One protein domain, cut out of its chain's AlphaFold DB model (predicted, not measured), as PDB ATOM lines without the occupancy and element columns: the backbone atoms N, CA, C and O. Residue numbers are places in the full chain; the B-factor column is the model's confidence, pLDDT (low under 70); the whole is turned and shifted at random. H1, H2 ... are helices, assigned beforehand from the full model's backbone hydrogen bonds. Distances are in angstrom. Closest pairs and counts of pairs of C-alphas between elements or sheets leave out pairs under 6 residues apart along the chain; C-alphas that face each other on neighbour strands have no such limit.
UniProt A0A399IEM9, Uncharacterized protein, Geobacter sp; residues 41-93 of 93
ATOM      1  N   PHE A  41      -8.187  31.186  19.896       95.62
ATOM      2  CA  PHE A  41      -7.813  30.082  20.786       95.62
ATOM      3  C   PHE A  41      -8.981  29.574  21.642       95.62
ATOM      4  O   PHE A  41      -9.012  28.399  21.999       95.62
ATOM      5  N   ARG A  42      -9.965  30.427  21.961       96.62
ATOM      6  CA  ARG A  42     -11.153  30.026  22.728       96.62
ATOM      7  C   ARG A  42     -12.047  29.105  21.913       96.62
ATOM      8  O   ARG A  42     -12.612  28.173  22.476       96.62
ATOM      9  N   TYR A  43     -12.165  29.348  20.607       97.75
ATOM     10  CA  TYR A  43     -12.902  28.458  19.714       97.75
ATOM     11  C   TYR A  43     -12.195  27.107  19.606       97.75
ATOM     12  O   TYR A  43     -12.834  26.074  19.785       97.75
ATOM     13  N   GLN A  44     -10.877  27.116  19.397       97.06
ATOM     14  CA  GLN A  44     -10.075  25.890  19.330       97.06
ATOM     15  C   GLN A  44     -10.194  25.063  20.619       97.06
ATOM     16  O   GLN A  44     -10.582  23.899  20.565       97.06
ATOM     17  N   ALA A  45     -10.018  25.690  21.789       96.62
ATOM     18  CA  ALA A  45     -10.189  25.020  23.079       96.62
ATOM     19  C   ALA A  45     -11.612  24.464  23.284       96.62
ATOM     20  O   ALA A  45     -11.798  23.417  23.906       96.62
ATOM     21  N   PHE A  46     -12.635  25.150  22.766       97.62
ATOM     22  CA  PHE A  46     -14.017  24.679  22.833       97.62
ATOM     23  C   PHE A  46     -14.257  23.446  21.948       97.62
ATOM     24  O   PHE A  46     -14.939  22.512  22.372       97.62
ATOM     25  N   VAL A  47     -13.678  23.412  20.745       97.00
ATOM     26  CA  VAL A  47     -13.725  22.239  19.858       97.00
ATOM     27  C   VAL A  47     -13.006  21.048  20.498       97.00
ATOM     28  O   VAL A  47     -13.580  19.959  20.554       97.00
ATOM     29  N   ASP A  48     -11.830  21.267  21.090       96.06
ATOM     30  CA  ASP A  48     -11.098  20.225  21.821       96.06
ATOM     31  C   ASP A  48     -11.931  19.654  22.980       96.06
ATOM     32  O   ASP A  48     -12.009  18.437  23.171       96.06
ATOM     33  N   ALA A  49     -12.633  20.514  23.727       97.19
ATOM     34  CA  ALA A  49     -13.531  20.085  24.796       97.19
ATOM     35  C   ALA A  49     -14.696  19.215  24.283       97.19
ATOM     36  O   ALA A  49     -15.082  18.250  24.952       97.19
ATOM     37  N   ILE A  50     -15.244  19.505  23.095       97.06
ATOM     38  CA  ILE A  50     -16.274  18.669  22.454       97.06
ATOM     39  C   ILE A  50     -15.705  17.294  22.086       97.06
ATOM     40  O   ILE A  50     -16.376  16.276  22.284       97.06
ATOM     41  N   ASP A  51     -14.476  17.229  21.584       96.56
ATOM     42  CA  ASP A  51     -13.854  15.950  21.241       96.56
ATOM     43  C   ASP A  51     -13.514  15.117  22.484       96.56
ATOM     44  O   ASP A  51     -13.779  13.908  22.502       96.56
ATOM     45  N   ILE A  52     -13.076  15.751  23.577       96.88
ATOM     46  CA  ILE A  52     -12.957  15.092  24.886       96.88
ATOM     47  C   ILE A  52     -14.321  14.552  25.335       96.88
ATOM     48  O   ILE A  52     -14.412  13.391  25.749       96.88
ATOM     49  N   LEU A  53     -15.394  15.344  25.213       96.00
ATOM     50  CA  LEU A  53     -16.750  14.933  25.588       96.00
ATOM     51  C   LEU A  53     -17.216  13.690  24.807       96.00
ATOM     52  O   LEU A  53     -17.833  12.795  25.390       96.00
ATOM     53  N   LYS A  54     -16.896  13.612  23.511       94.81
ATOM     54  CA  LYS A  54     -17.238  12.485  22.623       94.81
ATOM     55  C   LYS A  54     -16.384  11.237  22.856       94.81
ATOM     56  O   LYS A  54     -16.801  10.138  22.492       94.81
ATOM     57  N   SER A  55     -15.198  11.385  23.437       93.31
ATOM     58  CA  SER A  55     -14.276  10.273  23.672       93.31
ATOM     59  C   SER A  55     -14.766   9.310  24.767       93.31
ATOM     60  O   SER A  55     -15.711   9.587  25.513       93.31
ATOM     61  N   SER A  56     -14.110   8.153  24.901       86.12
ATOM     62  CA  SER A  56     -14.398   7.150  25.937       86.12
ATOM     63  C   SER A  56     -13.591   7.341  27.228       86.12
ATOM     64  O   SER A  56     -13.502   6.404  28.026       86.12
ATOM     65  N   VAL A  57     -12.969   8.508  27.438       86.75
ATOM     66  CA  VAL A  57     -12.173   8.759  28.648       86.75
ATOM     67  C   VAL A  57     -13.044   8.677  29.903       86.75
ATOM     68  O   VAL A  57     -14.215   9.076  29.913       86.75
ATOM     69  N   ARG A  58     -12.464   8.151  30.986       89.38
ATOM     70  CA  ARG A  58     -13.056   8.289  32.320       89.38
ATOM     71  C   ARG A  58     -12.927   9.753  32.753       89.38
ATOM     72  O   ARG A  58     -12.028  10.448  32.301       89.38
ATOM     73  N   GLU A  59     -13.848  10.211  33.598       94.75
ATOM     74  CA  GLU A  59     -13.781  11.550  34.210       94.75
ATOM     75  C   GLU A  59     -13.784  12.722  33.206       94.75
ATOM     76  O   GLU A  59     -13.069  13.706  33.377       94.75
ATOM     77  N   ARG A  60     -14.639  12.654  32.172       95.44
ATOM     78  CA  ARG A  60     -14.774  13.698  31.130       95.44
ATOM     79  C   ARG A  60     -14.831  15.127  31.678       95.44
ATOM     80  O   ARG A  60     -14.207  16.010  31.108       95.44
ATOM     81  N   THR A  61     -15.539  15.352  32.784       96.06
ATOM     82  CA  THR A  61     -15.619  16.671  33.429       96.06
ATOM     83  C   THR A  61     -14.244  17.193  33.842       96.06
ATOM     84  O   THR A  61     -13.925  18.344  33.563       96.06
ATOM     85  N   ALA A  62     -13.417  16.353  34.470       96.75
ATOM     86  CA  ALA A  62     -12.067  16.730  34.875       96.75
ATOM     87  C   ALA A  62     -11.170  16.958  33.652       96.75
ATOM     88  O   ALA A  62     -10.443  17.945  33.605       96.75
ATOM     89  N   ALA A  63     -11.278  16.097  32.635       96.31
ATOM     90  CA  ALA A  63     -10.518  16.241  31.395       96.31
ATOM     91  C   ALA A  63     -10.832  17.563  30.664       96.31
ATOM     92  O   ALA A  63      -9.909  18.269  30.268       96.31
ATOM     93  N   ILE A  64     -12.112  17.936  30.556       96.81
ATOM     94  CA  ILE A  64     -12.544  19.213  29.961       96.81
ATOM     95  C   ILE A  64     -12.095  20.405  30.820       96.81
ATOM     96  O   ILE A  64     -11.619  21.409  30.301       96.81
ATOM     97  N   GLN A  65     -12.207  20.316  32.149       96.00
ATOM     98  CA  GLN A  65     -11.727  21.388  33.027       96.00
ATOM     99  C   GLN A  65     -10.220  21.615  32.850       96.00
ATOM    100  O   GLN A  65      -9.758  22.756  32.784       96.00
ATOM    101  N   GLN A  66      -9.453  20.531  32.761       94.56
ATOM    102  CA  GLN A  66      -8.007  20.590  32.603       94.56
ATOM    103  C   GLN A  66      -7.596  21.135  31.230       94.56
ATOM    104  O   GLN A  66      -6.591  21.839  31.151       94.56
ATOM    105  N   SER A  67      -8.363  20.861  30.167       94.38
ATOM    106  CA  SER A  67      -8.077  21.401  28.830       94.38
ATOM    107  C   SER A  67      -8.273  22.916  28.744       94.38
ATOM    108  O   SER A  67      -7.596  23.571  27.960       94.38
ATOM    109  N   PHE A  68      -9.146  23.499  29.571       96.19
ATOM    110  CA  PHE A  68      -9.323  24.954  29.648       96.19
ATOM    111  C   PHE A  68      -8.340  25.664  30.589       96.19
ATOM    112  O   PHE A  68      -8.278  26.894  30.588       96.19
ATOM    113  N   SER A  69      -7.611  24.915  31.417       93.12
ATOM    114  CA  SER A  69      -6.800  25.463  32.506       93.12
ATOM    115  C   SER A  69      -5.357  25.726  32.077       93.12
ATOM    116  O   SER A  69      -4.789  24.970  31.288       93.12
ATOM    117  N   ASP A  70      -4.742  26.762  32.652       91.19
ATOM    118  CA  ASP A  70      -3.290  26.945  32.590       91.19
ATOM    119  C   ASP A  70      -2.604  25.758  33.276       91.19
ATOM    120  O   ASP A  70      -2.885  25.453  34.437       91.19
ATOM    121  N   GLN A  71      -1.744  25.056  32.539       88.38
ATOM    122  CA  GLN A  71      -1.030  23.877  33.034       88.38
ATOM    123  C   GLN A  71       0.344  24.217  33.619       88.38
ATOM    124  O   GLN A  71       1.090  23.320  34.014       88.38
ATOM    125  N   THR A  72       0.711  25.497  33.656       88.88
ATOM    126  CA  THR A  72       2.000  25.914  34.190       88.88
ATOM    127  C   THR A  72       2.029  25.822  35.715       88.88
ATOM    128  O   THR A  72       1.068  26.144  36.411       88.88
ATOM    129  N   THR A  73       3.154  25.350  36.252       89.44
ATOM    130  CA  THR A  73       3.354  25.172  37.702       89.44
ATOM    131  C   THR A  73       4.075  26.347  38.351       89.44
ATOM    132  O   THR A  73       4.093  26.465  39.572       89.44
ATOM    133  N   GLU A  74       4.698  27.199  37.541       89.19
ATOM    134  CA  GLU A  74       5.354  28.418  37.999       89.19
ATOM    135  C   GLU A  74       4.335  29.559  38.049       89.19
ATOM    136  O   GLU A  74       3.783  29.899  36.996       89.19
ATOM    137  N   PRO A  75       4.090  30.168  39.222       86.19
ATOM    138  CA  PRO A  75       3.223  31.331  39.327       86.19
ATOM    139  C   PRO A  75       3.754  32.498  38.498       86.19
ATOM    140  O   PRO A  75       4.960  32.677  38.349       86.19
ATOM    141  N   LEU A  76       2.842  33.329  38.004       85.81
ATOM    142  CA  LEU A  76       3.207  34.618  37.432       85.81
ATOM    143  C   LEU A  76       3.666  35.560  38.549       85.81
ATOM    144  O   LEU A  76       3.065  35.582  39.624       85.81
ATOM    145  N   ASP A  77       4.671  36.390  38.266       88.38
ATOM    146  CA  ASP A  77       5.165  37.401  39.212       88.38
ATOM    147  C   ASP A  77       4.071  38.409  39.613       88.38
ATOM    148  O   ASP A  77       4.079  38.961  40.714       88.38
ATOM    149  N   SER A  78       3.105  38.654  38.720       87.56
ATOM    150  CA  SER A  78       1.926  39.479  38.974       87.56
ATOM    151  C   SER A  78       0.772  39.090  38.052       87.56
ATOM    152  O   SER A  78       0.973  38.807  36.873       87.56
ATOM    153  N   ALA A  79      -0.454  39.136  38.579       84.94
ATOM    154  CA  ALA A  79      -1.688  38.961  37.808       84.94
ATOM    155  C   ALA A  79      -2.389  40.293  37.472       84.94
ATOM    156  O   ALA A  79      -3.491  40.305  36.919       84.94
ATOM    157  N   VAL A  80      -1.784  41.430  37.832       90.94
ATOM    158  CA  VAL A  80      -2.374  42.753  37.596       90.94
ATOM    159  C   VAL A  80      -2.519  42.991  36.092       90.94
ATOM    160  O   VAL A  80      -1.540  42.990  35.356       90.94
ATOM    161  N   GLY A  81      -3.754  43.223  35.644       85.25
ATOM    162  CA  GLY A  81      -4.072  43.491  34.238       85.25
ATOM    163  C   GLY A  81      -4.375  42.249  33.393       85.25
ATOM    164  O   GLY A  81      -4.825  42.401  32.256       85.25
ATOM    165  N   LEU A  82      -4.209  41.039  33.939       83.12
ATOM    166  CA  LEU A  82      -4.609  39.807  33.259       83.12
ATOM    167  C   LEU A  82      -6.130  39.619  33.294       83.12
ATOM    168  O   LEU A  82      -6.821  40.091  34.199       83.12
ATOM    169  N   LYS A  83      -6.658  38.913  32.290       84.12
ATOM    170  CA  LYS A  83      -8.085  38.594  32.160       84.12
ATOM    171  C   LYS A  83      -8.284  37.085  32.152       84.12
ATOM    172  O   LYS A  83      -7.537  36.361  31.502       84.12
ATOM    173  N   ALA A  84      -9.331  36.623  32.829       86.19
ATOM    174  CA  ALA A  84      -9.787  35.246  32.711       86.19
ATOM    175  C   ALA A  84     -10.617  35.096  31.428       86.19
ATOM    176  O   ALA A  84     -11.699  35.671  31.315       86.19
ATOM    177  N   PHE A  85     -10.108  34.327  30.466       91.62
ATOM    178  CA  PHE A  85     -10.796  34.066  29.197       91.62
ATOM    179  C   PHE A  85     -11.640  32.786  29.205       91.62
ATOM    180  O   PHE A  85     -12.407  32.566  28.272       91.62
ATOM    181  N   GLY A  86     -11.506  31.946  30.239       93.25
ATOM    182  CA  GLY A  86     -12.176  30.642  30.320       93.25
ATOM    183  C   GLY A  86     -11.556  29.554  29.434       93.25
ATOM    184  O   GLY A  86     -12.123  28.476  29.326       93.25
ATOM    185  N   ALA A  87     -10.409  29.836  28.816       95.38
ATOM    186  CA  ALA A  87      -9.583  28.908  28.052       95.38
ATOM    187  C   ALA A  87      -8.110  29.335  28.162       95.38
ATOM    188  O   ALA A  87      -7.825  30.482  28.525       95.38
ATOM    189  N   TRP A  88      -7.190  28.436  27.817       91.69
ATOM    190  CA  TRP A  88      -5.752  28.677  27.882       91.69
ATOM    191  C   TRP A  88      -5.142  28.768  26.478       91.69
ATOM    192  O   TRP A  88      -5.297  27.860  25.671       91.69
ATOM    193  N   GLU A  89      -4.425  29.858  26.190       90.25
ATOM    194  CA  GLU A  89      -3.766  30.094  24.889       90.25
ATOM    195  C   GLU A  89      -2.416  29.347  24.751       90.25
ATOM    196  O   GLU A  89      -1.678  29.547  23.790       90.25
ATOM    197  N   GLY A  90      -2.053  28.480  25.703       78.88
ATOM    198  CA  GLY A  90      -0.846  27.654  25.592       78.88
ATOM    199  C   GLY A  90       0.461  28.378  25.932       78.88
ATOM    200  O   GLY A  90       1.490  28.124  25.312       78.88
ATOM    201  N   GLY A  91       0.447  29.266  26.931       65.31
ATOM    202  CA  GLY A  91       1.680  29.796  27.528       65.31
ATOM    203  C   GLY A  91       2.247  31.073  26.902       65.31
ATOM    204  O   GLY A  91       3.408  31.391  27.153       65.31
ATOM    205  N   LYS A  92       1.451  31.847  26.150       58.09
ATOM    206  CA  LYS A  92       1.757  33.273  25.953       58.09
ATOM    207  C   LYS A  92       1.647  33.970  27.317       58.09
ATOM    208  O   LYS A  92       0.543  34.244  27.781       58.09
ATOM    209  N   ARG A  93       2.787  34.133  27.988       55.59
ATOM    210  CA  ARG A  93       2.943  34.903  29.228       55.59
ATOM    211  C   ARG A  93       3.301  36.346  28.901       55.59
ATOM    212  O   ARG A  93       4.131  36.536  27.982       55.59
TER     213      ARG A  93
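Overview. This is residues 41 to 93 of the 93 residues of an uncharacterized protein of Geobacter sp (UniProt A0A399IEM9). A short helical hairpin, H1 and H2 side by side, makes one end of this elongated model, and a wide open loop without a named element makes the other. The loop, residues 69 to 93, runs out from the end of H2, turns round near Val 80 and folds back so that Ala 87 comes to the open end of the hairpin, near Phe 68. The printed part has 53 residues with two named helices, H1 then H2, and no named strand. The class is all helix, though under half of the residues, 23 of 53, are in named elements. The whole is loose, with a radius of gyration of the C-alphas of 12.7 A and spans of 38 by 22 by 13 A.

Along the chain. H1 is residues 41 to 54, 20.0 A from first to last C-alpha, and begins with C-alpha 41 at (-7.813, 30.082, 20.786). H2 is residues 60 to 68, 12.6 A long, and ends with C-alpha 68 at (-9.323, 24.954, 29.648). Residues 69 to 93 follow; C-alpha 80 is at (-2.374, 42.753, 37.596).

Arrangement. H1 and H2 form a helical hairpin with a tight link of 5 residues. They touch, and their closest C-alphas, those of Ala 49 and Ile 64, are 5.3 A apart. Their lines stand at a shallow tilt of 15 degrees, and they run opposite ways. In H1 and H2 every O i to N i+4 pair is within hydrogen-bond range.

Size, cuts and confidence. The two C-alphas farthest apart, those of Ser 56 and Val 80, are 39.3 A apart. Residues 54 to 59, of which 54 belongs to H1, stand free. The printed part has no cut and ends at the chain's last residue, Arg 93. Its mean pLDDT is 90.3, and residues 91 to 93 are under 70.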